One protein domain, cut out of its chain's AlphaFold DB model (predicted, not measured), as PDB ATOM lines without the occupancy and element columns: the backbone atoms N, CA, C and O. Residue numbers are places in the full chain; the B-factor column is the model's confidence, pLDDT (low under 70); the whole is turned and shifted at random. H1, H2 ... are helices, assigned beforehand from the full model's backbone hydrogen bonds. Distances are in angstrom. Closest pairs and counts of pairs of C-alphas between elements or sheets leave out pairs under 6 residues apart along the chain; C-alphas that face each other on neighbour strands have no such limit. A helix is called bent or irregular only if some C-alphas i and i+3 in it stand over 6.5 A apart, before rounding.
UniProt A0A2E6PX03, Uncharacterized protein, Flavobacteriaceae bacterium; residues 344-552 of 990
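AT A GLANCE: This is residues 344 to 552 of the 990 residues of an uncharacterized protein of Flavobacteriaceae bacterium (UniProt A0A2E6PX03). The domain is a loose rod built along two long helices, H2 and H6, which run the same way, while the bent helix H3 runs back along H6. H1, H4 and H5 make one end of the rod, H7 folds back along the last part of H6, and H8 crosses H6. The printed part has 209 residues, with eight named helices, H1 to H8 in order, and no named strand; its class is all helix. The whole is loose, with a radius of gyration of the C-alphas of 21.8 A, and spans 73 by 31 by 26 A.

HOW THE PARTS SIT: H1, residues 344 to 361, is close to but not clearly touching H2, residues 364 to 399; the closest C-alphas, Leu 361 and His 367, are 7.8 A apart. By its hydrogen bonds H3, residues 407 to 434, was assigned as one helix, but it is bent: C-alphas 419 and 422 are 7.3 A apart, and its arms H3a, 407 to 419, and H3b, 422 to 434, stand at a steep tilt of 51 degrees. H2, with residues 382 to 390 alone, touches H3a, closest at the C-alphas of Ala 389 and Phe 407, 5.2 A, at a shallow tilt of 26 degrees, opposite ways, a helical hairpin. H4, residues 458 to 461, touches H5, residues 465 to 478, closest at the C-alphas of Gln 458 and Gly 468, 5.5 A. H5 and H1 only just touch, with 3 pairs of C-alphas within 8 A, closest at Val 355 and Ala 478, 5.8 A. H6, residues 480 to 514, is the hub and touches five helices; it is irregular, with C-alphas 481 and 484 8.1 A apart, and has a kink of 26 degrees near residue 487. H6 touches H1 at the C-alphas of Pro 484 and Leu 361, 5.6 A, their closest. H2, H3a and H6 form a bundle, up and down, each running against the one before it in the chain. The closest C-alphas of H3a and H6, Ala 413 and Met 502, are 4.1 A apart; those of H3b and H6, Ala 428 and Phe 490, 4.6 A. H7, residues 519 to 531, forms a hairpin with H6, closest at the C-alphas of Ala 508 and Ile 526, 5.1 A. H8, residues 535 to 548, touches H6 at a steep tilt of 50 degrees, closest at the C-alphas of Gln 500 and Ala 541, 4.7 A. Every O i to N i+4 pair is within hydrogen-bond range in H1, H3b, H5, H7 and H8, against 28 of 32 in H2, 8 of 9 in H3a and 29 of 31 in H6; H4 is too short for one.

IN THESE COORDINATES: H1 begins at C-alpha 344, (-68.535, -26.068, -0.602), and is 26.1 A long. H2 measures 51.7 A and H6 51.9 A from first to last C-alpha. H8 ends at C-alpha 548, (-29.256, -22.284, -6.802).

THE WHOLE: The C-alphas farthest apart, Leu 398 and Thr 466, are 76.5 A apart. The printed part has no cut; the link from H3 to H4 is long, 23 residues. The mean pLDDT of the printed part is 77.7, and 53 residues are under 70, among them 434 to 471.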
ATOM      1  N   VAL A 344     -68.962 -25.904  -2.010       54.38
ATOM      2  CA  VAL A 344     -68.535 -26.068  -0.602       54.38
ATOM      3  C   VAL A 344     -67.451 -27.145  -0.444       54.38
ATOM      4  O   VAL A 344     -66.409 -26.882   0.152       54.38
ATOM      5  N   PHE A 345     -67.633 -28.310  -1.078       47.97
ATOM      6  CA  PHE A 345     -66.644 -29.393  -1.105       47.97
ATOM      7  C   PHE A 345     -65.263 -28.946  -1.617       47.97
ATOM      8  O   PHE A 345     -64.245 -29.299  -1.035       47.97
ATOM      9  N   GLY A 346     -65.210 -28.121  -2.668       59.94
ATOM     10  CA  GLY A 346     -63.954 -27.622  -3.233       59.94
ATOM     11  C   GLY A 346     -63.224 -26.628  -2.323       59.94
ATOM     12  O   GLY A 346     -61.996 -26.613  -2.327       59.94
ATOM     13  N   LYS A 347     -63.957 -25.846  -1.515       65.31
ATOM     14  CA  LYS A 347     -63.374 -24.985  -0.468       65.31
ATOM     15  C   LYS A 347     -62.816 -25.823   0.684       65.31
ATOM     16  O   LYS A 347     -61.648 -25.678   1.030       65.31
ATOM     17  N   VAL A 348     -63.605 -26.766   1.205       62.94
ATOM     18  CA  VAL A 348     -63.174 -27.691   2.271       62.94
ATOM     19  C   VAL A 348     -61.965 -28.527   1.830       62.94
ATOM     20  O   VAL A 348     -61.027 -28.705   2.602       62.94
ATOM     21  N   ALA A 349     -61.927 -28.973   0.573       62.88
ATOM     22  CA  ALA A 349     -60.789 -29.697   0.016       62.88
ATOM     23  C   ALA A 349     -59.518 -28.836  -0.100       62.88
ATOM     24  O   ALA A 349     -58.421 -29.386  -0.021       62.88
ATOM     25  N   ASP A 350     -59.624 -27.519  -0.310       68.56
ATOM     26  CA  ASP A 350     -58.473 -26.603  -0.267       68.56
ATOM     27  C   ASP A 350     -58.001 -26.361   1.177       68.56
ATOM     28  O   ASP A 350     -56.804 -26.431   1.439       68.56
ATOM     29  N   MET A 351     -58.929 -26.176   2.124       71.12
ATOM     30  CA  MET A 351     -58.631 -26.044   3.560       71.12
ATOM     31  C   MET A 351     -57.903 -27.283   4.103       71.12
ATOM     32  O   MET A 351     -56.860 -27.168   4.746       71.12
ATOM     33  N   ALA A 352     -58.400 -28.481   3.781       71.38
ATOM     34  CA  ALA A 352     -57.760 -29.744   4.143       71.38
ATOM     35  C   ALA A 352     -56.369 -29.904   3.498       71.38
ATOM     36  O   ALA A 352     -55.447 -30.398   4.144       71.38
ATOM     37  N   TYR A 353     -56.194 -29.449   2.253       76.44
ATOM     38  CA  TYR A 353     -54.906 -29.476   1.552       76.44
ATOM     39  C   TYR A 353     -53.860 -28.543   2.185       76.44
ATOM     40  O   TYR A 353     -52.687 -28.902   2.261       76.44
ATOM     41  N   GLU A 354     -54.271 -27.371   2.677       75.81
ATOM     42  CA  GLU A 354     -53.390 -26.417   3.367       75.81
ATOM     43  C   GLU A 354     -52.938 -26.924   4.746       75.81
ATOM     44  O   GLU A 354     -51.753 -26.837   5.080       75.81
ATOM     45  N   VAL A 355     -53.857 -27.518   5.517       77.19
ATOM     46  CA  VAL A 355     -53.534 -28.208   6.780       77.19
ATOM     47  C   VAL A 355     -52.572 -29.361   6.522       77.19
ATOM     48  O   VAL A 355     -51.543 -29.459   7.182       77.19
ATOM     49  N   TRP A 356     -52.853 -30.190   5.516       81.56
ATOM     50  CA  TRP A 356     -52.016 -31.329   5.139       81.56
ATOM     51  C   TRP A 356     -50.603 -30.915   4.689       81.56
ATOM     52  O   TRP A 356     -49.627 -31.545   5.092       81.56
ATOM     53  N   ILE A 357     -50.450 -29.815   3.937       79.12
ATOM     54  CA  ILE A 357     -49.123 -29.268   3.602       79.12
ATOM     55  C   ILE A 357     -48.375 -28.795   4.854       79.12
ATOM     56  O   ILE A 357     -47.199 -29.125   5.011       79.12
ATOM     57  N   ASN A 358     -49.022 -28.065   5.765       81.12
ATOM     58  CA  ASN A 358     -48.360 -27.610   6.993       81.12
ATOM     59  C   ASN A 358     -48.017 -28.784   7.929       81.12
ATOM     60  O   ASN A 358     -46.923 -28.822   8.493       81.12
ATOM     61  N   ALA A 359     -48.884 -29.796   8.014       81.44
ATOM     62  CA  ALA A 359     -48.618 -31.051   8.710       81.44
ATOM     63  C   ALA A 359     -47.383 -31.765   8.132       81.44
ATOM     64  O   ALA A 359     -46.485 -32.129   8.897       81.44
ATOM     65  N   LEU A 360     -47.279 -31.894   6.803       81.19
ATOM     66  CA  LEU A 360     -46.111 -32.464   6.114       81.19
ATOM     67  C   LEU A 360     -44.809 -31.686   6.362       81.19
ATOM     68  O   LEU A 360     -43.744 -32.296   6.454       81.19
ATOM     69  N   LEU A 361     -44.877 -30.359   6.466       82.75
ATOM     70  CA  LEU A 361     -43.693 -29.508   6.616       82.75
ATOM     71  C   LEU A 361     -43.229 -29.333   8.066       82.75
ATOM     72  O   LEU A 361     -42.047 -29.112   8.285       82.75
ATOM     73  N   SER A 362     -44.121 -29.507   9.045       82.88
ATOM     74  CA  SER A 362     -43.903 -29.183  10.468       82.88
ATOM     75  C   SER A 362     -42.668 -29.773  11.176       82.88
ATOM     76  O   SER A 362     -42.353 -29.315  12.270       82.88
ATOM     77  N   SER A 363     -41.966 -30.770  10.623       85.19
ATOM     78  CA  SER A 363     -40.780 -31.342  11.284       85.19
ATOM     79  C   SER A 363     -39.552 -30.423  11.162       85.19
ATOM     80  O   SER A 363     -39.165 -30.085  10.039       85.19
ATOM     81  N   PRO A 364     -38.854 -30.101  12.271       83.00
ATOM     82  CA  PRO A 364     -37.579 -29.374  12.236       83.00
ATOM     83  C   PRO A 364     -36.494 -30.065  11.392       83.00
ATOM     84  O   PRO A 364     -35.617 -29.403  10.832       83.00
ATOM     85  N   VAL A 365     -36.575 -31.392  11.228       83.88
ATOM     86  CA  VAL A 365     -35.683 -32.156  10.343       83.88
ATOM     87  C   VAL A 365     -35.907 -31.791   8.870       83.88
ATOM     88  O   VAL A 365     -34.946 -31.732   8.106       83.88
ATOM     89  N   THR A 366     -37.145 -31.501   8.452       82.19
ATOM     90  CA  THR A 366     -37.458 -31.056   7.079       82.19
ATOM     91  C   THR A 366     -36.779 -29.722   6.777       82.19
ATOM     92  O   THR A 366     -36.079 -29.601   5.772       82.19
ATOM     93  N   HIS A 367     -36.920 -28.758   7.687       83.69
ATOM     94  CA  HIS A 367     -36.257 -27.455   7.623       83.69
ATOM     95  C   HIS A 367     -34.729 -27.595   7.602       83.69
ATOM     96  O   HIS A 367     -34.058 -27.054   6.725       83.69
ATOM     97  N   THR A 368     -34.168 -28.446   8.465       84.75
ATOM     98  CA  THR A 368     -32.721 -28.719   8.485       84.75
ATOM     99  C   THR A 368     -32.225 -29.351   7.173       84.75
ATOM    100  O   THR A 368     -31.161 -28.973   6.676       84.75
ATOM    101  N   LYS A 369     -32.993 -30.260   6.546       82.69
ATOM    102  CA  LYS A 369     -32.666 -30.818   5.215       82.69
ATOM    103  C   LYS A 369     -32.666 -29.739   4.130       82.69
ATOM    104  O   LYS A 369     -31.720 -29.678   3.347       82.69
ATOM    105  N   ASN A 370     -33.661 -28.855   4.123       81.88
ATOM    106  CA  ASN A 370     -33.746 -27.757   3.158       81.88
ATOM    107  C   ASN A 370     -32.614 -26.734   3.342       81.88
ATOM    108  O   ASN A 370     -31.945 -26.394   2.369       81.88
ATOM    109  N   MET A 371     -32.335 -26.313   4.582       84.94
ATOM    110  CA  MET A 371     -31.233 -25.405   4.906       84.94
ATOM    111  C   MET A 371     -29.875 -25.962   4.470       84.94
ATOM    112  O   MET A 371     -29.109 -25.254   3.815       84.94
ATOM    113  N   VAL A 372     -29.564 -27.224   4.794       85.06
ATOM    114  CA  VAL A 372     -28.271 -27.819   4.417       85.06
ATOM    115  C   VAL A 372     -28.205 -28.097   2.912       85.06
ATOM    116  O   VAL A 372     -27.160 -27.857   2.312       85.06
ATOM    117  N   GLY A 373     -29.296 -28.522   2.270       83.12
ATOM    118  CA  GLY A 373     -29.354 -28.688   0.812       83.12
ATOM    119  C   GLY A 373     -29.113 -27.374   0.060       83.12
ATOM    120  O   GLY A 373     -28.229 -27.296  -0.796       83.12
ATOM    121  N   ALA A 374     -29.819 -26.306   0.442       84.00
ATOM    122  CA  ALA A 374     -29.652 -24.974  -0.137       84.00
ATOM    123  C   ALA A 374     -28.260 -24.379   0.147       84.00
ATOM    124  O   ALA A 374     -27.659 -23.786  -0.750       84.00
ATOM    125  N   PHE A 375     -27.697 -24.596   1.342       88.12
ATOM    126  CA  PHE A 375     -26.312 -24.237   1.664       88.12
ATOM    127  C   PHE A 375     -25.309 -24.973   0.765       88.12
ATOM    128  O   PHE A 375     -24.482 -24.335   0.108       88.12
ATOM    129  N   LEU A 376     -25.402 -26.306   0.687       86.19
ATOM    130  CA  LEU A 376     -24.518 -27.135  -0.136       86.19
ATOM    131  C   LEU A 376     -24.610 -26.757  -1.616       86.19
ATOM    132  O   LEU A 376     -23.589 -26.738  -2.298       86.19
ATOM    133  N   GLN A 377     -25.799 -26.423  -2.117       84.75
ATOM    134  CA  GLN A 377     -25.976 -25.975  -3.495       84.75
ATOM    135  C   GLN A 377     -25.389 -24.574  -3.727       84.75
ATOM    136  O   GLN A 377     -24.633 -24.383  -4.677       84.75
ATOM    137  N   THR A 378     -25.652 -23.624  -2.824       87.69
ATOM    138  CA  THR A 378     -25.126 -22.247  -2.892       87.69
ATOM    139  C   THR A 378     -23.599 -22.230  -2.920       87.69
ATOM    140  O   THR A 378     -22.996 -21.677  -3.841       87.69
ATOM    141  N   PHE A 379     -22.952 -22.890  -1.957       87.94
ATOM    142  CA  PHE A 379     -21.492 -22.891  -1.848       87.94
ATOM    143  C   PHE A 379     -20.814 -23.950  -2.730       87.94
ATOM    144  O   PHE A 379     -19.652 -23.780  -3.099       87.94
ATOM    145  N   GLY A 380     -21.530 -24.996  -3.155       85.62
ATOM    146  CA  GLY A 380     -21.027 -26.036  -4.060       85.62
ATOM    147  C   GLY A 380     -20.610 -25.522  -5.441       85.62
ATOM    148  O   GLY A 380     -19.746 -26.119  -6.084       85.62
ATOM    149  N   HIS A 381     -21.133 -24.370  -5.874       82.81
ATOM    150  CA  HIS A 381     -20.669 -23.702  -7.091       82.81
ATOM    151  C   HIS A 381     -19.279 -23.072  -6.964       82.81
ATOM    152  O   HIS A 381     -18.621 -22.884  -7.983       82.81
ATOM    153  N   VAL A 382     -18.781 -22.777  -5.761       88.00
ATOM    154  CA  VAL A 382     -17.456 -22.155  -5.595       88.00
ATOM    155  C   VAL A 382     -16.329 -23.109  -6.043       88.00
ATOM    156  O   VAL A 382     -15.514 -22.695  -6.872       88.00
ATOM    157  N   PRO A 383     -16.302 -24.398  -5.636       88.62
ATOM    158  CA  PRO A 383     -15.443 -25.410  -6.260       88.62
ATOM    159  C   PRO A 383     -15.619 -25.545  -7.782       88.62
ATOM    160  O   PRO A 383     -14.624 -25.684  -8.493       88.62
ATOM    161  N   GLU A 384     -16.847 -25.449  -8.309       88.94
ATOM    162  CA  GLU A 384     -17.090 -25.496  -9.763       88.94
ATOM    163  C   GLU A 384     -16.438 -24.311 -10.494       88.94
ATOM    164  O   GLU A 384     -15.817 -24.514 -11.537       88.94
ATOM    165  N   VAL A 385     -16.512 -23.093  -9.936       89.12
ATOM    166  CA  VAL A 385     -15.837 -21.899 -10.480       89.12
ATOM    167  C   VAL A 385     -14.315 -22.062 -10.422       89.12
ATOM    168  O   VAL A 385     -13.634 -21.716 -11.386       89.12
ATOM    169  N   TYR A 386     -13.764 -22.655  -9.358       91.25
ATOM    170  CA  TYR A 386     -12.329 -22.962  -9.274       91.25
ATOM    171  C   TYR A 386     -11.865 -23.965 -10.344       91.25
ATOM    172  O   TYR A 386     -10.846 -23.738 -11.005       91.25
ATOM    173  N   VAL A 387     -12.618 -25.046 -10.570       89.81
ATOM    174  CA  VAL A 387     -12.313 -26.021 -11.633       89.81
ATOM    175  C   VAL A 387     -12.472 -25.382 -13.018       89.81
ATOM    176  O   VAL A 387     -11.599 -25.553 -13.874       89.81
ATOM    177  N   ALA A 388     -13.512 -24.571 -13.232       90.31
ATOM    178  CA  ALA A 388     -13.722 -23.822 -14.471       90.31
ATOM    179  C   ALA A 388     -12.596 -22.810 -14.744       90.31
ATOM    180  O   ALA A 388     -12.145 -22.696 -15.884       90.31
ATOM    181  N   ALA A 389     -12.083 -22.125 -13.717       88.81
ATOM    182  CA  ALA A 389     -10.938 -21.222 -13.828       88.81
ATOM    183  C   ALA A 389      -9.658 -21.959 -14.256       88.81
ATOM    184  O   ALA A 389      -8.937 -21.488 -15.141       88.81
ATOM    185  N   GLY A 390      -9.401 -23.142 -13.684       87.88
ATOM    186  CA  GLY A 390      -8.285 -24.010 -14.070       87.88
ATOM    187  C   GLY A 390      -8.399 -24.515 -15.512       87.88
ATOM    188  O   GLY A 390      -7.448 -24.408 -16.290       87.88
ATOM    189  N   MET A 391      -9.582 -24.987 -15.915       84.31
ATOM    190  CA  MET A 391      -9.856 -25.421 -17.292       84.31
ATOM    191  C   MET A 391      -9.791 -24.264 -18.299       84.31
ATOM    192  O   MET A 391      -9.247 -24.424 -19.394       84.31
ATOM    193  N   GLY A 392     -10.282 -23.082 -17.920       84.69
ATOM    194  CA  GLY A 392     -10.165 -21.848 -18.692       84.69
ATOM    195  C   GLY A 392      -8.705 -21.436 -18.883       84.69
ATOM    196  O   GLY A 392      -8.299 -21.130 -20.003       84.69
ATOM    197  N   ALA A 393      -7.883 -21.510 -17.831       85.06
ATOM    198  CA  ALA A 393      -6.442 -21.260 -17.905       85.06
ATOM    199  C   ALA A 393      -5.718 -22.281 -18.801       85.06
ATOM    200  O   ALA A 393      -4.885 -21.898 -19.625       85.06
ATOM    201  N   MET A 394      -6.085 -23.565 -18.716       83.31
ATOM    202  CA  MET A 394      -5.554 -24.612 -19.592       83.31
ATOM    203  C   MET A 394      -5.943 -24.381 -21.063       83.31
ATOM    204  O   MET A 394      -5.085 -24.500 -21.937       83.31
ATOM    205  N   ARG A 395      -7.186 -23.962 -21.358       83.94
ATOM    206  CA  ARG A 395      -7.594 -23.539 -22.715       83.94
ATOM    207  C   ARG A 395      -6.785 -22.331 -23.190       83.94
ATOM    208  O   ARG A 395      -6.272 -22.371 -24.307       83.94
ATOM    209  N   ARG A 396      -6.667 -21.283 -22.364       83.38
ATOM    210  CA  ARG A 396      -5.892 -20.067 -22.672       83.38
ATOM    211  C   ARG A 396      -4.454 -20.439 -23.068       83.38
ATOM    212  O   ARG A 396      -4.001 -20.026 -24.131       83.38
ATOM    213  N   LYS A 397      -3.796 -21.311 -22.292       83.94
ATOM    214  CA  LYS A 397      -2.423 -21.785 -22.544       83.94
ATOM    215  C   LYS A 397      -2.280 -22.710 -23.764       83.94
ATOM    216  O   LYS A 397      -1.311 -22.570 -24.497       83.94
ATOM    217  N   LEU A 398      -3.196 -23.660 -23.976       81.00
ATOM    218  CA  LEU A 398      -3.053 -24.697 -25.019       81.00
ATOM    219  C   LEU A 398      -3.674 -24.344 -26.378       81.00
ATOM    220  O   LEU A 398      -3.376 -25.013 -27.362       81.00
ATOM    221  N   ARG A 399      -4.571 -23.352 -26.447       74.19
ATOM    222  CA  ARG A 399      -5.285 -22.979 -27.686       74.19
ATOM    223  C   ARG A 399      -5.174 -21.498 -28.058       74.19
ATOM    224  O   ARG A 399      -5.779 -21.096 -29.044       74.19
ATOM    225  N   GLY A 400      -4.488 -20.674 -27.261       67.81
ATOM    226  CA  GLY A 400      -4.378 -19.223 -27.487       67.81
ATOM    227  C   GLY A 400      -5.703 -18.448 -27.375       67.81
ATOM    228  O   GLY A 400      -5.762 -17.267 -27.704       67.81
ATOM    229  N   GLN A 401      -6.787 -19.092 -26.929       68.56
ATOM    230  CA  GLN A 401      -8.132 -18.509 -26.897       68.56
ATOM    231  C   GLN A 401      -8.346 -17.669 -25.632       68.56
ATOM    232  O   GLN A 401      -8.346 -18.212 -24.526       68.56
ATOM    233  N   THR A 402      -8.599 -16.369 -25.792       69.06
ATOM    234  CA  THR A 402      -8.849 -15.420 -24.691       69.06
ATOM    235  C   THR A 402     -10.259 -15.527 -24.086       69.06
ATOM    236  O   THR A 402     -11.215 -15.934 -24.757       69.06
ATOM    237  N   GLY A 403     -10.393 -15.121 -22.816       73.38
ATOM    238  CA  GLY A 403     -11.650 -15.092 -22.053       73.38
ATOM    239  C   GLY A 403     -11.963 -16.372 -21.261       73.38
ATOM    240  O   GLY A 403     -11.099 -17.240 -21.083       73.38
ATOM    241  N   GLY A 404     -13.215 -16.473 -20.798       80.12
ATOM    242  CA  GLY A 404     -13.726 -17.514 -19.890       80.12
ATOM    243  C   GLY A 404     -13.394 -17.273 -18.413       80.12
ATOM    244  O   GLY A 404     -12.800 -16.253 -18.083       80.12
ATOM    245  N   VAL A 405     -13.758 -18.217 -17.539       85.56
ATOM    246  CA  VAL A 405     -13.695 -18.055 -16.067       85.56
ATOM    247  C   VAL A 405     -12.264 -17.807 -15.560       85.56
ATOM    248  O   VAL A 405     -11.289 -18.345 -16.103       85.56
ATOM    249  N   GLU A 406     -12.135 -17.016 -14.494       86.62
ATOM    250  CA  GLU A 406     -10.880 -16.715 -13.791       86.62
ATOM    251  C   GLU A 406     -10.951 -17.037 -12.291       86.62
ATOM    252  O   GLU A 406     -12.023 -17.054 -11.697       86.62
ATOM    253  N   PHE A 407      -9.800 -17.265 -11.649       85.12
ATOM    254  CA  PHE A 407      -9.737 -17.671 -10.234       85.12
ATOM    255  C   PHE A 407     -10.323 -16.625  -9.274       85.12
ATOM    256  O   PHE A 407     -10.906 -16.980  -8.251       85.12
ATOM    257  N   GLY A 408     -10.213 -15.337  -9.614       86.19
ATOM    258  CA  GLY A 408     -10.791 -14.253  -8.822       86.19
ATOM    259  C   GLY A 408     -12.322 -14.228  -8.816       86.19
ATOM    260  O   GLY A 408     -12.899 -13.717  -7.861       86.19
ATOM    261  N   GLU A 409     -12.990 -14.848  -9.798       89.81
ATOM    262  CA  GLU A 409     -14.454 -14.964  -9.813       89.81
ATOM    263  C   GLU A 409     -14.986 -15.777  -8.621       89.81
ATOM    264  O   GLU A 409     -16.025 -15.431  -8.062       89.81
ATOM    265  N   ALA A 410     -14.260 -16.817  -8.191       87.94
ATOM    266  CA  ALA A 410     -14.644 -17.641  -7.043       87.94
ATOM    267  C   ALA A 410     -14.526 -16.859  -5.722       87.94
ATOM    268  O   ALA A 410     -15.406 -16.935  -4.865       87.94
ATOM    269  N   ASN A 411     -13.466 -16.054  -5.587       90.12
ATOM    270  CA  ASN A 411     -13.261 -15.168  -4.440       90.12
ATOM    271  C   ASN A 411     -14.281 -14.024  -4.408       90.12
ATOM    272  O   ASN A 411     -14.794 -13.701  -3.342       90.12
ATOM    273  N   ALA A 412     -14.616 -13.444  -5.565       91.50
ATOM    274  CA  ALA A 412     -15.657 -12.426  -5.670       91.50
ATOM    275  C   ALA A 412     -17.035 -12.989  -5.287       91.50
ATOM    276  O   ALA A 412     -17.757 -12.352  -4.524       91.50
ATOM    277  N   ALA A 413     -17.371 -14.208  -5.727       90.75
ATOM    278  CA  ALA A 413     -18.587 -14.891  -5.296       90.75
ATOM    279  C   ALA A 413     -18.609 -15.109  -3.770       90.75
ATOM    280  O   ALA A 413     -19.570 -14.708  -3.119       90.75
ATOM    281  N   LEU A 414     -17.543 -15.663  -3.174       90.44
ATOM    282  CA  LEU A 414     -17.441 -15.840  -1.716       90.44
ATOM    283  C   LEU A 414     -17.577 -14.518  -0.945       90.44
ATOM    284  O   LEU A 414     -18.318 -14.456   0.033       90.44
ATOM    285  N   PHE A 415     -16.910 -13.455  -1.397       91.19
ATOM    286  CA  PHE A 415     -17.037 -12.124  -0.802       91.19
ATOM    287  C   PHE A 415     -18.479 -11.605  -0.898       91.19
ATOM    288  O   PHE A 415     -19.027 -11.120   0.090       91.19
ATOM    289  N   GLY A 416     -19.132 -11.798  -2.047       90.88
ATOM    290  CA  GLY A 416     -20.541 -11.467  -2.236       90.88
ATOM    291  C   GLY A 416     -21.483 -12.217  -1.296       90.88
ATOM    292  O   GLY A 416     -22.420 -11.609  -0.786       90.88
ATOM    293  N   ALA A 417     -21.212 -13.491  -0.996       90.88
ATOM    294  CA  ALA A 417     -21.976 -14.253  -0.007       90.88
ATOM    295  C   ALA A 417     -21.827 -13.686   1.417       90.88
ATOM    296  O   ALA A 417     -22.815 -13.583   2.142       90.88
ATOM    297  N   VAL A 418     -20.611 -13.288   1.808       90.81
ATOM    298  CA  VAL A 418     -20.340 -12.675   3.123       90.81
ATOM    299  C   VAL A 418     -21.029 -11.314   3.242       90.81
ATOM    300  O   VAL A 418     -21.724 -11.065   4.225       90.81
ATOM    301  N   MET A 419     -20.904 -10.456   2.226       88.62
ATOM    302  CA  MET A 419     -21.556  -9.141   2.203       88.62
ATOM    303  C   MET A 419     -23.090  -9.243   2.198       88.62
ATOM    304  O   MET A 419     -23.763  -8.391   2.776       88.62
ATOM    305  N   ALA A 420     -23.647 -10.300   1.600       90.56
ATOM    306  CA  ALA A 420     -25.088 -10.537   1.553       90.56
ATOM    307  C   ALA A 420     -25.710 -10.957   2.893       90.56
ATOM    308  O   ALA A 420     -26.922 -10.834   3.027       90.56
ATOM    309  N   TYR A 421     -24.942 -11.438   3.881       88.19
ATOM    310  CA  TYR A 421     -25.482 -12.043   5.115       88.19
ATOM    311  C   TYR A 421     -26.581 -11.202   5.793       88.19
ATOM    312  O   TYR A 421     -27.684 -11.692   6.043       88.19
ATOM    313  N   LYS A 422     -26.300  -9.916   6.058       87.75
ATOM    314  CA  LYS A 422     -27.240  -9.016   6.748       87.75
ATOM    315  C   LYS A 422     -28.466  -8.710   5.883       87.75
ATOM    316  O   LYS A 422     -29.583  -8.739   6.385       87.75
ATOM    317  N   GLU A 423     -28.257  -8.449   4.594       88.56
ATOM    318  CA  GLU A 423     -29.326  -8.173   3.628       88.56
ATOM    319  C   GLU A 423     -30.259  -9.382   3.470       88.56
ATOM    320  O   GLU A 423     -31.473  -9.252   3.604       88.56
ATOM    321  N   ALA A 424     -29.687 -10.570   3.263       89.88
ATOM    322  CA  ALA A 424     -30.404 -11.830   3.140       89.88
ATOM    323  C   ALA A 424     -31.245 -12.120   4.385       89.88
ATOM    324  O   ALA A 424     -32.413 -12.476   4.251       89.88
ATOM    325  N   TRP A 425     -30.697 -11.906   5.587       90.00
ATOM    326  CA  TRP A 425     -31.449 -12.050   6.834       90.00
ATOM    327  C   TRP A 425     -32.601 -11.041   6.936       90.00
ATOM    328  O   TRP A 425     -33.728 -11.423   7.253       90.00
ATOM    329  N   THR A 426     -32.362  -9.762   6.627       87.88
ATOM    330  CA  THR A 426     -33.407  -8.728   6.643       87.88
ATOM    331  C   THR A 426     -34.533  -9.055   5.658       87.88
ATOM    332  O   THR A 426     -35.690  -9.122   6.074       87.88
ATOM    333  N   ILE A 427     -34.214  -9.329   4.389       86.25
ATOM    334  CA  ILE A 427     -35.201  -9.621   3.336       86.25
ATOM    335  C   ILE A 427     -35.947 -10.938   3.620       86.25
ATOM    336  O   ILE A 427     -37.168 -10.987   3.473       86.25
ATOM    337  N   ALA A 428     -35.265 -11.982   4.101       88.06
ATOM    338  CA  ALA A 428     -35.914 -13.232   4.503       88.06
ATOM    339  C   ALA A 428     -36.843 -13.043   5.713       88.06
ATOM    340  O   ALA A 428     -37.968 -13.542   5.711       88.06
ATOM    341  N   SER A 429     -36.425 -12.271   6.724       86.00
ATOM    342  CA  SER A 429     -37.263 -11.963   7.894       86.00
ATOM    343  C   SER A 429     -38.492 -11.116   7.541       86.00
ATOM    344  O   SER A 429     -39.520 -11.210   8.211       86.00
ATOM    345  N   LEU A 430     -38.403 -10.312   6.474       82.06
ATOM    346  CA  LEU A 430     -39.528  -9.571   5.916       82.06
ATOM    347  C   LEU A 430     -40.489 -10.522   5.190       82.06
ATOM    348  O   LEU A 430     -41.670 -10.525   5.519       82.06
ATOM    349  N   ALA A 431     -39.983 -11.387   4.302       79.69
ATOM    350  CA  ALA A 431     -40.780 -12.399   3.602       79.69
ATOM    351  C   ALA A 431     -41.532 -13.333   4.574       79.69
ATOM    352  O   ALA A 431     -42.733 -13.543   4.416       79.69
ATOM    353  N   TYR A 432     -40.867 -13.800   5.640       83.38
ATOM    354  CA  TYR A 432     -41.481 -14.586   6.721       83.38
ATOM    355  C   TYR A 432     -42.689 -13.877   7.359       83.38
ATOM    356  O   TYR A 432     -43.704 -14.511   7.653       83.38
ATOM    357  N   LYS A 433     -42.579 -12.559   7.585       78.31
ATOM    358  CA  LYS A 433     -43.610 -11.733   8.235       78.31
ATOM    359  C   LYS A 433     -44.749 -11.322   7.299       78.31
ATOM    360  O   LYS A 433     -45.849 -11.070   7.784       78.31
ATOM    361  N   THR A 434     -44.501 -11.203   5.994       69.38
ATOM    362  CA  THR A 434     -45.482 -10.687   5.019       69.38
ATOM    363  C   THR A 434     -46.176 -11.776   4.202       69.38
ATOM    364  O   THR A 434     -47.280 -11.535   3.710       69.38
ATOM    365  N   GLY A 435     -45.552 -12.947   4.029       63.62
ATOM    366  CA  GLY A 435     -45.992 -13.958   3.059       63.62
ATOM    367  C   GLY A 435     -45.892 -13.472   1.605       63.62
ATOM    368  O   GLY A 435     -46.620 -13.949   0.731       63.62
ATOM    369  N   GLU A 436     -45.045 -12.468   1.348       62.59
ATOM    370  CA  GLU A 436     -44.814 -11.881   0.029       62.59
ATOM    371  C   GLU A 436     -43.409 -12.240  -0.454       62.59
ATOM    372  O   GLU A 436     -42.413 -11.954   0.209       62.59
ATOM    373  N   LYS A 437     -43.326 -12.860  -1.634       59.91
ATOM    374  CA  LYS A 437     -42.053 -13.277  -2.233       59.91
ATOM    375  C   LYS A 437     -41.387 -12.058  -2.866       59.91
ATOM    376  O   LYS A 437     -41.968 -11.521  -3.811       59.91
ATOM    377  N   PRO A 438     -40.201 -11.624  -2.397       57.19
ATOM    378  CA  PRO A 438     -39.542 -10.454  -2.956       57.19
ATOM    379  C   PRO A 438     -39.237 -10.680  -4.436       57.19
ATOM    380  O   PRO A 438     -38.612 -11.680  -4.803       57.19
ATOM    381  N   ILE A 439     -39.655  -9.743  -5.287       50.16
ATOM    382  CA  ILE A 439     -39.088  -9.636  -6.628       50.16
ATOM    383  C   ILE A 439     -37.722  -8.987  -6.435       50.16
ATOM    384  O   ILE A 439     -37.629  -7.822  -6.060       50.16
ATOM    385  N   LEU A 440     -36.663  -9.773  -6.612       49.12
ATOM    386  CA  LEU A 440     -35.296  -9.287  -6.478       49.12
ATOM    387  C   LEU A 440     -34.979  -8.389  -7.679       49.12
ATOM    388  O   LEU A 440     -34.961  -8.855  -8.819       49.12
ATOM    389  N   GLY A 441     -34.788  -7.102  -7.409       46.88
ATOM    390  CA  GLY A 441     -34.585  -6.060  -8.408       46.88
ATOM    391  C   GLY A 441     -33.742  -4.908  -7.862       46.88
ATOM    392  O   GLY A 441     -33.647  -4.708  -6.649       46.88
ATOM    393  N   SER A 442     -33.177  -4.121  -8.773       32.03
ATOM    394  CA  SER A 442     -32.317  -2.951  -8.534       32.03
ATOM    395  C   SER A 442     -33.005  -1.831  -7.749       32.03
ATOM    396  O   SER A 442     -32.340  -0.976  -7.168       32.03
ATOM    397  N   LYS A 443     -34.335  -1.889  -7.639       34.03
ATOM    398  CA  LYS A 443     -35.074  -1.340  -6.502       34.03
ATOM    399  C   LYS A 443     -35.748  -2.481  -5.748       34.03
ATOM    400  O   LYS A 443     -36.445  -3.292  -6.355       34.03
ATOM    401  N   LEU A 444     -35.635  -2.468  -4.418       33.50
ATOM    402  CA  LEU A 444     -36.396  -3.332  -3.507       33.50
ATOM    403  C   LEU A 444     -37.862  -2.871  -3.393       33.50
ATOM    404  O   LEU A 444     -38.397  -2.661  -2.305       33.50
ATOM    405  N   GLU A 445     -38.527  -2.700  -4.535       30.41
ATOM    406  CA  GLU A 445     -39.963  -2.481  -4.581       30.41
ATOM    407  C   GLU A 445     -40.668  -3.792  -4.227       30.41
ATOM    408  O   GLU A 445     -40.675  -4.752  -5.002       30.41
ATOM    409  N   MET A 446     -41.328  -3.813  -3.064       32.00
ATOM    410  CA  MET A 446     -42.382  -4.781  -2.755       32.00
ATOM    411  C   MET A 446     -43.586  -4.545  -3.681       32.00
ATOM    412  O   MET A 446     -44.662  -4.108  -3.266       32.00
ATOM    413  N   THR A 447     -43.407  -4.848  -4.968       30.42
ATOM    414  CA  THR A 447     -44.514  -5.119  -5.881       30.42
ATOM    415  C   THR A 447     -45.365  -6.181  -5.206       30.42
ATOM    416  O   THR A 447     -44.843  -7.252  -4.899       30.42
ATOM    417  N   LYS A 448     -46.645  -5.877  -4.954       32.41
ATOM    418  CA  LYS A 448     -47.574  -6.746  -4.216       32.41
ATOM    419  C   LYS A 448     -47.672  -8.117  -4.883       32.41
ATOM    420  O   LYS A 448     -48.506  -8.338  -5.764       32.41
ATOM    421  N   GLY A 449     -46.812  -9.036  -4.452       35.62
ATOM    422  CA  GLY A 449     -46.876 -10.432  -4.831       35.62
ATOM    423  C   GLY A 449     -48.227 -10.993  -4.412       35.62
ATOM    424  O   GLY A 449     -48.847 -10.514  -3.459       35.62
ATOM    425  N   GLN A 450     -48.702 -12.017  -5.117       38.25
ATOM    426  CA  GLN A 450     -49.880 -12.743  -4.661       38.25
ATOM    427  C   GLN A 450     -49.538 -13.430  -3.336       38.25
ATOM    428  O   GLN A 450     -48.940 -14.508  -3.337       38.25
ATOM    429  N   ARG A 451     -49.899 -12.782  -2.218       44.78
ATOM    430  CA  ARG A 451     -49.915 -13.392  -0.885       44.78
ATOM    431  C   ARG A 451     -50.608 -14.739  -0.992       44.78
ATOM    432  O   ARG A 451     -51.612 -14.857  -1.701       44.78
ATOM    433  N   HIS A 452     -50.115 -15.733  -0.265       50.75
ATOM    434  CA  HIS A 452     -50.843 -16.984  -0.131       50.75
ATOM    435  C   HIS A 452     -52.092 -16.727   0.725       50.75
ATOM    436  O   HIS A 452     -52.046 -16.784   1.951       50.75
ATOM    437  N   SER A 453     -53.197 -16.353   0.078       54.03
ATOM    438  CA  SER A 453     -54.499 -16.205   0.722       54.03
ATOM    439  C   SER A 453     -54.907 -17.572   1.261       54.03
ATOM    440  O   SER A 453     -55.282 -18.446   0.476       54.03
ATOM    441  N   SER A 454     -54.779 -17.759   2.577       66.81
ATOM    442  CA  SER A 454     -55.136 -19.010   3.243       66.81
ATOM    443  C   SER A 454     -56.539 -19.450   2.829       66.81
ATOM    444  O   SER A 454     -57.465 -18.638   2.763       66.81
ATOM    445  N   ALA A 455     -56.725 -20.745   2.606       60.88
ATOM    446  CA  ALA A 455     -58.021 -21.348   2.335       60.88
ATOM    447  C   ALA A 455     -59.037 -21.132   3.478       60.88
ATOM    448  O   ALA A 455     -60.236 -21.296   3.262       60.88
ATOM    449  N   PHE A 456     -58.569 -20.728   4.667       66.56
ATOM    450  CA  PHE A 456     -59.373 -20.344   5.832       66.56
ATOM    451  C   PHE A 456     -59.695 -18.838   5.906       66.56
ATOM    452  O   PHE A 456     -60.428 -18.416   6.800       66.56
ATOM    453  N   ALA A 457     -59.161 -18.011   5.000       62.78
ATOM    454  CA  ALA A 457     -59.402 -16.571   4.990       62.78
ATOM    455  C   ALA A 457     -60.863 -16.232   4.625       62.78
ATOM    456  O   ALA A 457     -61.551 -16.987   3.931       62.78
ATOM    457  N   GLN A 458     -61.368 -15.099   5.118       60.38
ATOM    458  CA  GLN A 458     -62.795 -14.742   5.030       60.38
ATOM    459  C   GLN A 458     -63.250 -14.435   3.594       60.38
ATOM    460  O   GLN A 458     -64.382 -14.734   3.220       60.38
ATOM    461  N   ASP A 459     -62.348 -13.917   2.763       57.91
ATOM    462  CA  ASP A 459     -62.532 -13.669   1.329       57.91
ATOM    463  C   ASP A 459     -62.542 -14.960   0.488       57.91
ATOM    464  O   ASP A 459     -63.286 -15.056  -0.489       57.91
ATOM    465  N   VAL A 460     -61.773 -15.980   0.888       56.53
ATOM    466  CA  VAL A 460     -61.732 -17.294   0.217       56.53
ATOM    467  C   VAL A 460     -62.913 -18.178   0.641       56.53
ATOM    468  O   VAL A 460     -63.611 -18.770  -0.192       56.53
ATOM    469  N   THR A 461     -63.177 -18.249   1.946       56.91
ATOM    470  CA  THR A 461     -64.279 -19.037   2.520       56.91
ATOM    471  C   THR A 461     -65.641 -18.411   2.231       56.91
ATOM    472  O   THR A 461     -66.591 -19.140   1.939       56.91
ATOM    473  N   GLY A 462     -65.743 -17.080   2.231       56.75
ATOM    474  CA  GLY A 462     -67.008 -16.342   2.239       56.75
ATOM    475  C   GLY A 462     -67.671 -16.274   3.622       56.75
ATOM    476  O   GLY A 462     -68.806 -15.813   3.720       56.75
ATOM    477  N   ALA A 463     -67.000 -16.742   4.681       59.31
ATOM    478  CA  ALA A 463     -67.497 -16.671   6.050       59.31
ATOM    479  C   ALA A 463     -67.094 -15.333   6.685       59.31
ATOM    480  O   ALA A 463     -65.908 -15.052   6.846       59.31
ATOM    481  N   SER A 464     -68.075 -14.518   7.066       52.28
ATOM    482  CA  SER A 464     -67.874 -13.210   7.700       52.28
ATOM    483  C   SER A 464     -68.175 -13.239   9.207       52.28
ATOM    484  O   SER A 464     -68.713 -14.212   9.745       52.28
ATOM    485  N   GLY A 465     -67.805 -12.166   9.911       68.75
ATOM    486  CA  GLY A 465     -68.138 -11.969  11.325       68.75
ATOM    487  C   GLY A 465     -67.534 -13.022  12.259       68.75
ATOM    488  O   GLY A 465     -66.407 -13.479  12.069       68.75
ATOM    489  N   THR A 466     -68.285 -13.417  13.290       51.69
ATOM    490  CA  THR A 466     -67.833 -14.377  14.313       51.69
ATOM    491  C   THR A 466     -67.501 -15.753  13.733       51.69
ATOM    492  O   THR A 466     -66.489 -16.334  14.117       51.69
ATOM    493  N   MET A 467     -68.282 -16.244  12.763       38.91
ATOM    494  CA  MET A 467     -67.986 -17.490  12.045       38.91
ATOM    495  C   MET A 467     -66.698 -17.362  11.221       38.91
ATOM    496  O   MET A 467     -65.840 -18.237  11.289       38.91
ATOM    497  N   GLY A 468     -66.513 -16.247  10.505       63.06
ATOM    498  CA  GLY A 468     -65.269 -15.959   9.783       63.06
ATOM    499  C   GLY A 468     -64.039 -15.920  10.695       63.06
ATOM    500  O   GLY A 468     -62.985 -16.449  10.345       63.06
ATOM    501  N   ASN A 469     -64.171 -15.341  11.891       64.00
ATOM    502  CA  ASN A 469     -63.103 -15.310  12.891       64.00
ATOM    503  C   ASN A 469     -62.816 -16.709  13.465       64.00
ATOM    504  O   ASN A 469     -61.652 -17.066  13.631       64.00
ATOM    505  N   ALA A 470     -63.848 -17.519  13.723       53.34
ATOM    506  CA  ALA A 470     -63.695 -18.893  14.202       53.34
ATOM    507  C   ALA A 470     -63.019 -19.799  13.157       53.34
ATOM    508  O   ALA A 470     -62.091 -20.533  13.494       53.34
ATOM    509  N   VAL A 471     -63.414 -19.706  11.882       63.06
ATOM    510  CA  VAL A 471     -62.782 -20.455  10.782       63.06
ATOM    511  C   VAL A 471     -61.323 -20.030  10.592       63.06
ATOM    512  O   VAL A 471     -60.455 -20.894  10.474       63.06
ATOM    513  N   ALA A 472     -61.019 -18.729  10.654       70.12
ATOM    514  CA  ALA A 472     -59.642 -18.237  10.594       70.12
ATOM    515  C   ALA A 472     -58.793 -18.690  11.802       70.12
ATOM    516  O   ALA A 472     -57.624 -19.040  11.634       70.12
ATOM    517  N   ALA A 473     -59.367 -18.742  13.011       60.72
ATOM    518  CA  ALA A 473     -58.686 -19.233  14.211       60.72
ATOM    519  C   ALA A 473     -58.416 -20.748  14.155       60.72
ATOM    520  O   ALA A 473     -57.302 -21.180  14.453       60.72
ATOM    521  N   LEU A 474     -59.392 -21.545  13.706       62.91
ATOM    522  CA  LEU A 474     -59.224 -22.981  13.454       62.91
ATOM    523  C   LEU A 474     -58.172 -23.242  12.369       62.91
ATOM    524  O   LEU A 474     -57.322 -24.112  12.544       62.91
ATOM    525  N   GLY A 475     -58.171 -22.447  11.296       69.81
ATOM    526  CA  GLY A 475     -57.133 -22.472  10.266       69.81
ATOM    527  C   GLY A 475     -55.747 -22.171  10.827       69.81
ATOM    528  O   GLY A 475     -54.808 -22.932  10.599       69.81
ATOM    529  N   LYS A 476     -55.620 -21.107  11.631       74.44
ATOM    530  CA  LYS A 476     -54.365 -20.744  12.302       74.44
ATOM    531  C   LYS A 476     -53.887 -21.836  13.267       74.44
ATOM    532  O   LYS A 476     -52.689 -22.061  13.354       74.44
ATOM    533  N   PHE A 477     -54.781 -22.536  13.964       66.62
ATOM    534  CA  PHE A 477     -54.399 -23.673  14.805       66.62
ATOM    535  C   PHE A 477     -53.929 -24.868  13.957       66.62
ATOM    536  O   PHE A 477     -52.810 -25.350  14.125       66.62
ATOM    537  N   ALA A 478     -54.743 -25.302  12.991       67.69
ATOM    538  CA  ALA A 478     -54.489 -26.499  12.192       67.69
ATOM    539  C   ALA A 478     -53.291 -26.371  11.228       67.69
ATOM    540  O   ALA A 478     -52.673 -27.375  10.882       67.69
ATOM    541  N   THR A 479     -52.923 -25.153  10.817       71.62
ATOM    542  CA  THR A 479     -51.719 -24.882  10.004       71.62
ATOM    543  C   THR A 479     -50.477 -24.536  10.836       71.62
ATOM    544  O   THR A 479     -49.462 -24.143  10.267       71.62
ATOM    545  N   LEU A 480     -50.531 -24.648  12.173       75.25
ATOM    546  CA  LEU A 480     -49.467 -24.194  13.087       75.25
ATOM    547  C   LEU A 480     -49.066 -22.726  12.830       75.25
ATOM    548  O   LEU A 480     -47.894 -22.363  12.780       75.25
ATOM    549  N   GLY A 481     -50.063 -21.874  12.598       72.69
ATOM    550  CA  GLY A 481     -49.916 -20.457  12.278       72.69
ATOM    551  C   GLY A 481     -49.368 -20.160  10.882       72.69
ATOM    552  O   GLY A 481     -49.026 -19.010  10.624       72.69
ATOM    553  N   GLY A 482     -49.237 -21.171  10.017       75.56
ATOM    554  CA  GLY A 482     -48.484 -21.086   8.767       75.56
ATOM    555  C   GLY A 482     -46.964 -21.076   8.968       75.56
ATOM    556  O   GLY A 482     -46.234 -20.936   7.987       75.56
ATOM    557  N   VAL A 483     -46.468 -21.248  10.205       82.94
ATOM    558  CA  VAL A 483     -45.034 -21.196  10.543       82.94
ATOM    559  C   VAL A 483     -44.188 -22.152   9.689       82.94
ATOM    560  O   VAL A 483     -43.159 -21.691   9.193       82.94
ATOM    561  N   PRO A 484     -44.592 -23.415   9.414       82.12
ATOM    562  CA  PRO A 484     -43.826 -24.289   8.523       82.12
ATOM    563  C   PRO A 484     -43.685 -23.701   7.111       82.12
ATOM    564  O   PRO A 484     -42.591 -23.666   6.555       82.12
ATOM    565  N   THR A 485     -44.765 -23.166   6.530       79.81
ATOM    566  CA  THR A 485     -44.696 -22.507   5.217       79.81
ATOM    567  C   THR A 485     -43.897 -21.199   5.234       79.81
ATOM    568  O   THR A 485     -43.078 -20.995   4.341       79.81
ATOM    569  N   SER A 486     -44.050 -20.346   6.253       81.44
ATOM    570  CA  SER A 486     -43.279 -19.099   6.374       81.44
ATOM    571  C   SER A 486     -41.787 -19.354   6.584       81.44
ATOM    572  O   SER A 486     -40.962 -18.623   6.038       81.44
ATOM    573  N   MET A 487     -41.419 -20.400   7.328       83.00
ATOM    574  CA  MET A 487     -40.023 -20.785   7.548       83.00
ATOM    575  C   MET A 487     -39.366 -21.303   6.258       83.00
ATOM    576  O   MET A 487     -38.238 -20.914   5.961       83.00
ATOM    577  N   LEU A 488     -40.086 -22.061   5.415       82.25
ATOM    578  CA  LEU A 488     -39.591 -22.362   4.063       82.25
ATOM    579  C   LEU A 488     -39.363 -21.092   3.239       82.25
ATOM    580  O   LEU A 488     -38.366 -20.993   2.530       82.25
ATOM    581  N   GLU A 489     -40.274 -20.118   3.312       82.44
ATOM    582  CA  GLU A 489     -40.142 -18.870   2.554       82.44
ATOM    583  C   GLU A 489     -39.012 -17.973   3.083       82.44
ATOM    584  O   GLU A 489     -38.391 -17.265   2.286       82.44
ATOM    585  N   PHE A 490     -38.668 -18.067   4.372       87.38
ATOM    586  CA  PHE A 490     -37.441 -17.505   4.942       87.38
ATOM    587  C   PHE A 490     -36.192 -18.168   4.338       87.38
ATOM    588  O   PHE A 490     -35.369 -17.476   3.740       87.38
ATOM    589  N   GLU A 491     -36.073 -19.498   4.437       84.44
ATOM    590  CA  GLU A 491     -34.935 -20.281   3.921       84.44
ATOM    591  C   GLU A 491     -34.698 -20.018   2.427       84.44
ATOM    592  O   GLU A 491     -33.606 -19.623   2.007       84.44
ATOM    593  N   ASP A 492     -35.760 -20.167   1.633       83.12
ATOM    594  CA  ASP A 492     -35.787 -19.911   0.196       83.12
ATOM    595  C   ASP A 492     -35.299 -18.502  -0.157       83.12
ATOM    596  O   ASP A 492     -34.603 -18.310  -1.154       83.12
ATOM    597  N   THR A 493     -35.729 -17.495   0.605       87.25
ATOM    598  CA  THR A 493     -35.420 -16.086   0.329       87.25
ATOM    599  C   THR A 493     -33.993 -15.749   0.741       87.25
ATOM    600  O   THR A 493     -33.279 -15.101  -0.025       87.25
ATOM    601  N   TYR A 494     -33.545 -16.255   1.891       91.44
ATOM    602  CA  TYR A 494     -32.184 -16.082   2.384       91.44
ATOM    603  C   TYR A 494     -31.159 -16.593   1.361       91.44
ATOM    604  O   TYR A 494     -30.305 -15.831   0.896       91.44
ATOM    605  N   PHE A 495     -31.287 -17.849   0.917       90.88
ATOM    606  CA  PHE A 495     -30.346 -18.420  -0.051       90.88
ATOM    607  C   PHE A 495     -30.465 -17.803  -1.456       90.88
ATOM    608  O   PHE A 495     -29.452 -17.711  -2.150       90.88
ATOM    609  N   LYS A 496     -31.637 -17.288  -1.868       90.00
ATOM    610  CA  LYS A 496     -31.757 -16.501  -3.115       90.00
ATOM    611  C   LYS A 496     -30.952 -15.209  -3.065       90.00
ATOM    612  O   LYS A 496     -30.234 -14.943  -4.023       90.00
ATOM    613  N   VAL A 497     -31.051 -14.425  -1.988       90.75
ATOM    614  CA  VAL A 497     -30.314 -13.151  -1.864       90.75
ATOM    615  C   VAL A 497     -28.806 -13.411  -1.840       90.75
ATOM    616  O   VAL A 497     -28.066 -12.776  -2.592       90.75
ATOM    617  N   VAL A 498     -28.353 -14.409  -1.070       92.75
ATOM    618  CA  VAL A 498     -26.944 -14.841  -1.064       92.75
ATOM    619  C   VAL A 498     -26.490 -15.223  -2.480       92.75
ATOM    620  O   VAL A 498     -25.514 -14.666  -2.975       92.75
ATOM    621  N   ALA A 499     -27.220 -16.099  -3.177       91.94
ATOM    622  CA  ALA A 499     -26.872 -16.540  -4.530       91.94
ATOM    623  C   ALA A 499     -26.915 -15.412  -5.583       91.94
ATOM    624  O   ALA A 499     -26.039 -15.339  -6.450       91.94
ATOM    625  N   GLN A 500     -27.895 -14.505  -5.509       91.62
ATOM    626  CA  GLN A 500     -27.984 -13.334  -6.386       91.62
ATOM    627  C   GLN A 500     -26.745 -12.449  -6.201       91.62
ATOM    628  O   GLN A 500     -26.074 -12.112  -7.178       91.62
ATOM    629  N   ARG A 501     -26.381 -12.129  -4.951       91.94
ATOM    630  CA  ARG A 501     -25.201 -11.313  -4.640       91.94
ATOM    631  C   ARG A 501     -23.897 -12.013  -5.030       91.94
ATOM    632  O   ARG A 501     -23.062 -11.366  -5.657       91.94
ATOM    633  N   MET A 502     -23.745 -13.322  -4.794       92.69
ATOM    634  CA  MET A 502     -22.615 -14.113  -5.323       92.69
ATOM    635  C   MET A 502     -22.453 -13.919  -6.839       92.69
ATOM    636  O   MET A 502     -21.350 -13.650  -7.318       92.69
ATOM    637  N   SER A 503     -23.557 -13.998  -7.590       91.81
ATOM    638  CA  SER A 503     -23.556 -13.810  -9.043       91.81
ATOM    639  C   SER A 503     -23.251 -12.368  -9.463       91.81
ATOM    640  O   SER A 503     -22.503 -12.161 -10.418       91.81
ATOM    641  N   LEU A 504     -23.780 -11.359  -8.761       92.88
ATOM    642  CA  LEU A 504     -23.487  -9.950  -9.048       92.88
ATOM    643  C   LEU A 504     -22.007  -9.619  -8.820       92.88
ATOM    644  O   LEU A 504     -21.378  -9.064  -9.718       92.88
ATOM    645  N   TYR A 505     -21.416 -10.025  -7.691       93.31
ATOM    646  CA  TYR A 505     -19.982  -9.820  -7.440       93.31
ATOM    647  C   TYR A 505     -19.099 -10.596  -8.433       93.31
ATOM    648  O   TYR A 505     -18.102 -10.055  -8.914       93.31
ATOM    649  N   GLN A 506     -19.475 -11.824  -8.812       91.75
ATOM    650  CA  GLN A 506     -18.783 -12.585  -9.861       91.75
ATOM    651  C   GLN A 506     -18.801 -11.851 -11.215       91.75
ATOM    652  O   GLN A 506     -17.772 -11.761 -11.890       91.75
ATOM    653  N   GLN A 507     -19.955 -11.312 -11.620       90.88
ATOM    654  CA  GLN A 507     -20.098 -10.554 -12.867       90.88
ATOM    655  C   GLN A 507     -19.342  -9.219 -12.821       90.88
ATOM    656  O   GLN A 507     -18.647  -8.883 -13.783       90.88
ATOM    657  N   ALA A 508     -19.403  -8.506 -11.694       91.75
ATOM    658  CA  ALA A 508     -18.674  -7.264 -11.459       91.75
ATOM    659  C   ALA A 508     -17.154  -7.468 -11.577       91.75
ATOM    660  O   ALA A 508     -16.479  -6.728 -12.294       91.75
ATOM    661  N   TYR A 509     -16.621  -8.519 -10.943       91.75
ATOM    662  CA  TYR A 509     -15.206  -8.884 -11.037       91.75
ATOM    663  C   TYR A 509     -14.796  -9.226 -12.474       91.75
ATOM    664  O   TYR A 509     -13.774  -8.747 -12.967       91.75
ATOM    665  N   ARG A 510     -15.609 -10.018 -13.188       88.50
ATOM    666  CA  ARG A 510     -15.332 -10.344 -14.593       88.50
ATOM    667  C   ARG A 510     -15.294  -9.081 -15.457       88.50
ATOM    668  O   ARG A 510     -14.385  -8.940 -16.270       88.50
ATOM    669  N   GLN A 511     -16.231  -8.147 -15.268       88.69
ATOM    670  CA  GLN A 511     -16.242  -6.894 -16.026       88.69
ATOM    671  C   GLN A 511     -15.079  -5.956 -15.667       88.69
ATOM    672  O   GLN A 511     -14.532  -5.338 -16.578       88.69
ATOM    673  N   SER A 512     -14.637  -5.871 -14.406       90.38
ATOM    674  CA  SER A 512     -13.462  -5.050 -14.059       90.38
ATOM    675  C   SER A 512     -12.180  -5.578 -14.712       90.38
ATOM    676  O   SER A 512     -11.371  -4.790 -15.205       90.38
ATOM    677  N   LYS A 513     -12.029  -6.908 -14.823       87.38
ATOM    678  CA  LYS A 513     -10.899  -7.537 -15.530       87.38
ATOM    679  C   LYS A 513     -11.004  -7.473 -17.051       87.38
ATOM    680  O   LYS A 513      -9.996  -7.194 -17.693       87.38
ATOM    681  N   GLN A 514     -12.200  -7.588 -17.632       84.25
ATOM    682  CA  GLN A 514     -12.422  -7.295 -19.059       84.25
ATOM    683  C   GLN A 514     -12.053  -5.847 -19.429       84.25
ATOM    684  O   GLN A 514     -11.555  -5.608 -20.525       84.25
ATOM    685  N   ARG A 515     -12.286  -4.891 -18.519       86.81
ATOM    686  CA  ARG A 515     -11.958  -3.463 -18.684       86.81
ATOM    687  C   ARG A 515     -10.498  -3.114 -18.355       86.81
ATOM    688  O   ARG A 515     -10.102  -1.978 -18.582       86.81
ATOM    689  N   GLY A 516      -9.708  -4.052 -17.823       85.69
ATOM    690  CA  GLY A 516      -8.297  -3.828 -17.474       85.69
ATOM    691  C   GLY A 516      -8.058  -2.859 -16.306       85.69
ATOM    692  O   GLY A 516      -6.977  -2.287 -16.220       85.69
ATOM    693  N   LEU A 517      -9.051  -2.664 -15.431       90.25
ATOM    694  CA  LEU A 517      -9.028  -1.650 -14.368       90.25
ATOM    695  C   LEU A 517      -7.927  -1.879 -13.314       90.25
ATOM    696  O   LEU A 517      -7.593  -3.029 -12.986       90.25
ATOM    697  N   GLY A 518      -7.433  -0.779 -12.726       84.25
ATOM    698  CA  GLY A 518      -6.546  -0.781 -11.560       84.25
ATOM    699  C   GLY A 518      -7.186  -1.430 -10.329       84.25
ATOM    700  O   GLY A 518      -8.340  -1.858 -10.365       84.25
ATOM    701  N   ILE A 519      -6.441  -1.568  -9.227       82.56
ATOM    702  CA  ILE A 519      -6.970  -2.213  -8.008       82.56
ATOM    703  C   ILE A 519      -8.096  -1.367  -7.407       82.56
ATOM    704  O   ILE A 519      -9.179  -1.897  -7.155       82.56
ATOM    705  N   ASP A 520      -7.859  -0.069  -7.254       85.19
ATOM    706  CA  ASP A 520      -8.804   0.863  -6.637       85.19
ATOM    707  C   ASP A 520      -9.995   1.136  -7.571       85.19
ATOM    708  O   ASP A 520     -11.142   0.931  -7.172       85.19
ATOM    709  N   ASP A 521      -9.737   1.404  -8.860       89.81
ATOM    710  CA  ASP A 521     -10.770   1.499  -9.908       89.81
ATOM    711  C   ASP A 521     -11.650   0.234  -9.975       89.81
ATOM    712  O   ASP A 521     -12.861   0.311 -10.188       89.81
ATOM    713  N   SER A 522     -11.056  -0.959  -9.802       86.19
ATOM    714  CA  SER A 522     -11.805  -2.222  -9.757       86.19
ATOM    715  C   SER A 522     -12.722  -2.285  -8.538       86.19
ATOM    716  O   SER A 522     -13.817  -2.830  -8.651       86.19
ATOM    717  N   ALA A 523     -12.287  -1.779  -7.381       87.25
ATOM    718  CA  ALA A 523     -13.074  -1.794  -6.154       87.25
ATOM    719  C   ALA A 523     -14.269  -0.834  -6.246       87.25
ATOM    720  O   ALA A 523     -15.396  -1.243  -5.961       87.25
ATOM    721  N   GLU A 524     -14.051   0.394  -6.728       89.06
ATOM    722  CA  GLU A 524     -15.128   1.357  -6.982       89.06
ATOM    723  C   GLU A 524     -16.100   0.842  -8.052       89.06
ATOM    724  O   GLU A 524     -17.316   0.852  -7.845       89.06
ATOM    725  N   PHE A 525     -15.590   0.313  -9.171       92.19
ATOM    726  CA  PHE A 525     -16.432  -0.281 -10.208       92.19
ATOM    727  C   PHE A 525     -17.286  -1.434  -9.661       92.19
ATOM    728  O   PHE A 525     -18.476  -1.498  -9.960       92.19
ATOM    729  N   ILE A 526     -16.713  -2.329  -8.847       90.38
ATOM    730  CA  ILE A 526     -17.455  -3.452  -8.255       90.38
ATOM    731  C   ILE A 526     -18.527  -2.952  -7.277       90.38
ATOM    732  O   ILE A 526     -19.653  -3.447  -7.328       90.38
ATOM    733  N   ALA A 527     -18.221  -1.962  -6.433       88.06
ATOM    734  CA  ALA A 527     -19.193  -1.377  -5.511       88.06
ATOM    735  C   ALA A 527     -20.377  -0.743  -6.265       88.06
ATOM    736  O   ALA A 527     -21.531  -1.096  -6.012       88.06
ATOM    737  N   ASN A 528     -20.091   0.109  -7.254       89.06
ATOM    738  CA  ASN A 528     -21.105   0.752  -8.090       89.06
ATOM    739  C   ASN A 528     -21.942  -0.269  -8.881       89.06
ATOM    740  O   ASN A 528     -23.161  -0.132  -8.958       89.06
ATOM    741  N   TYR A 529     -21.322  -1.328  -9.414       90.06
ATOM    742  CA  TYR A 529     -22.005  -2.386 -10.169       90.06
ATOM    743  C   TYR A 529     -22.909  -3.272  -9.300       90.06
ATOM    744  O   TYR A 529     -23.931  -3.757  -9.774       90.06
ATOM    745  N   VAL A 530     -22.551  -3.524  -8.038       88.50
ATOM    746  CA  VAL A 530     -23.389  -4.324  -7.125       88.50
ATOM    747  C   VAL A 530     -24.527  -3.487  -6.532       88.50
ATOM    748  O   VAL A 530     -25.610  -4.029  -6.301       88.50
ATOM    749  N   HIS A 531     -24.304  -2.188  -6.307       86.31
ATOM    750  CA  HIS A 531     -25.339  -1.255  -5.854       86.31
ATOM    751  C   HIS A 531     -26.360  -0.958  -6.961       86.31
ATOM    752  O   HIS A 531     -27.561  -1.055  -6.732       86.31
ATOM    753  N   ASN A 532     -25.879  -0.634  -8.166       87.12
ATOM    754  CA  ASN A 532     -26.687  -0.269  -9.330       87.12
ATOM    755  C   ASN A 532     -26.419  -1.258 -10.485       87.12
ATOM    756  O   ASN A 532     -25.752  -0.900 -11.462       87.12
ATOM    757  N   PRO A 533     -26.878  -2.522 -10.381       85.69
ATOM    758  CA  PRO A 533     -26.608  -3.527 -11.400       85.69
ATOM    759  C   PRO A 533     -27.342  -3.198 -12.708       85.69
ATOM    760  O   PRO A 533     -28.519  -2.837 -12.675       85.69
ATOM    761  N   PRO A 534     -26.696  -3.351 -13.878       86.62
ATOM    762  CA  PRO A 534     -27.396  -3.233 -15.149       86.62
ATOM    763  C   PRO A 534     -28.393  -4.391 -15.312       86.62
ATOM    764  O   PRO A 534     -28.126  -5.518 -14.891       86.62
ATOM    765  N   GLU A 535     -29.522  -4.122 -15.972       82.44
ATOM    766  CA  GLU A 535     -30.668  -5.039 -16.119       82.44
ATOM    767  C   GLU A 535     -30.274  -6.453 -16.589       82.44
ATOM    768  O   GLU A 535     -30.796  -7.458 -16.106       82.44
ATOM    769  N   ASN A 536     -29.290  -6.561 -17.487       82.44
ATOM    770  CA  ASN A 536     -28.793  -7.851 -17.962       82.44
ATOM    771  C   ASN A 536     -28.055  -8.658 -16.876       82.44
ATOM    772  O   ASN A 536     -28.215  -9.876 -16.811       82.44
ATOM    773  N   ALA A 537     -27.276  -8.002 -16.014       84.88
ATOM    774  CA  ALA A 537     -26.555  -8.639 -14.916       84.88
ATOM    775  C   ALA A 537     -27.494  -9.031 -13.772       84.88
ATOM    776  O   ALA A 537     -27.325 -10.097 -13.175       84.88
ATOM    777  N   GLU A 538     -28.509  -8.205 -13.521       84.69
ATOM    778  CA  GLU A 538     -29.629  -8.489 -12.626       84.69
ATOM    779  C   GLU A 538     -30.429  -9.714 -13.095       84.69
ATOM    780  O   GLU A 538     -30.612 -10.661 -12.329       84.69
ATOM    781  N   MET A 539     -30.817  -9.769 -14.374       84.44
ATOM    782  CA  MET A 539     -31.483 -10.933 -14.967       84.44
ATOM    783  C   MET A 539     -30.640 -12.213 -14.825       84.44
ATOM    784  O   MET A 539     -31.172 -13.261 -14.453       84.44
ATOM    785  N   ILE A 540     -29.326 -12.140 -15.072       84.88
ATOM    786  CA  ILE A 540     -28.402 -13.274 -14.895       84.88
ATOM    787  C   ILE A 540     -28.309 -13.691 -13.419       84.88
ATOM    788  O   ILE A 540     -28.364 -14.884 -13.119       84.88
ATOM    789  N   ALA A 541     -28.220 -12.733 -12.493       88.50
ATOM    790  CA  ALA A 541     -28.133 -13.009 -11.063       88.50
ATOM    791  C   ALA A 541     -29.429 -13.616 -10.503       88.50
ATOM    792  O   ALA A 541     -29.379 -14.557  -9.713       88.50
ATOM    793  N   ASN A 542     -30.588 -13.157 -10.978       87.19
ATOM    794  CA  ASN A 542     -31.896 -13.715 -10.642       87.19
ATOM    795  C   ASN A 542     -32.088 -15.125 -11.216       87.19
ATOM    796  O   ASN A 542     -32.565 -16.022 -10.515       87.19
ATOM    797  N   ALA A 543     -31.658 -15.363 -12.459       85.38
ATOM    798  CA  ALA A 543     -31.635 -16.702 -13.045       85.38
ATOM    799  C   ALA A 543     -30.690 -17.647 -12.275       85.38
ATOM    800  O   ALA A 543     -31.017 -18.822 -12.088       85.38
ATOM    801  N   HIS A 544     -29.558 -17.137 -11.774       85.88
ATOM    802  CA  HIS A 544     -28.652 -17.890 -10.908       85.88
ATOM    803  C   HIS A 544     -29.277 -18.186  -9.537       85.88
ATOM    804  O   HIS A 544     -29.269 -19.336  -9.117       85.88
ATOM    805  N   ALA A 545     -29.912 -17.216  -8.872       88.12
ATOM    806  CA  ALA A 545     -30.599 -17.434  -7.597       88.12
ATOM    807  C   ALA A 545     -31.733 -18.476  -7.701       88.12
ATOM    808  O   ALA A 545     -31.865 -19.359  -6.847       88.12
ATOM    809  N   GLN A 546     -32.520 -18.435  -8.783       85.56
ATOM    810  CA  GLN A 546     -33.533 -19.457  -9.070       85.56
ATOM    811  C   GLN A 546     -32.920 -20.828  -9.385       85.56
ATOM    812  O   GLN A 546     -33.508 -21.847  -9.033       85.56
ATOM    813  N   TYR A 547     -31.755 -20.883 -10.030       84.06
ATOM    814  CA  TYR A 547     -31.006 -22.123 -10.249       84.06
ATOM    815  C   TYR A 547     -30.487 -22.716  -8.933       84.06
ATOM    816  O   TYR A 547     -30.732 -23.888  -8.659       84.06
ATOM    817  N   VAL A 548     -29.853 -21.897  -8.091       82.31
ATOM    818  CA  VAL A 548     -29.256 -22.284  -6.802       82.31
ATOM    819  C   VAL A 548     -30.292 -22.752  -5.778       82.31
ATOM    820  O   VAL A 548     -30.004 -23.646  -4.995       82.31
ATOM    821  N   THR A 549     -31.511 -22.213  -5.806       80.12
ATOM    822  CA  THR A 549     -32.606 -22.659  -4.920       80.12
ATOM    823  C   THR A 549     -33.568 -23.652  -5.582       80.12
ATOM    824  O   THR A 549     -34.653 -23.906  -5.066       80.12
ATOM    825  N   LEU A 550     -33.207 -24.218  -6.745       81.06
ATOM    826  CA  LEU A 550     -34.037 -25.173  -7.504       81.06
ATOM    827  C   LEU A 550     -35.440 -24.632  -7.856       81.06
ATOM    828  O   LEU A 550     -36.389 -25.385  -8.088       81.06
ATOM    829  N   GLN A 551     -35.575 -23.309  -7.958       78.81
ATOM    830  CA  GLN A 551     -36.811 -22.590  -8.266       78.81
ATOM    831  C   GLN A 551     -36.905 -22.076  -9.707       78.81
ATOM    832  O   GLN A 551     -37.782 -21.260 -10.000       78.81
ATOM    833  N   GLN A 552     -36.094 -22.587 -10.630       81.25
ATOM    834  CA  GLN A 552     -36.287 -22.346 -12.064       81.25
ATOM    835  C   GLN A 552     -37.682 -22.786 -12.530       81.25
ATOM    836  O   GLN A 552     -38.293 -23.698 -11.958       81.25
TER     837      GLN A 552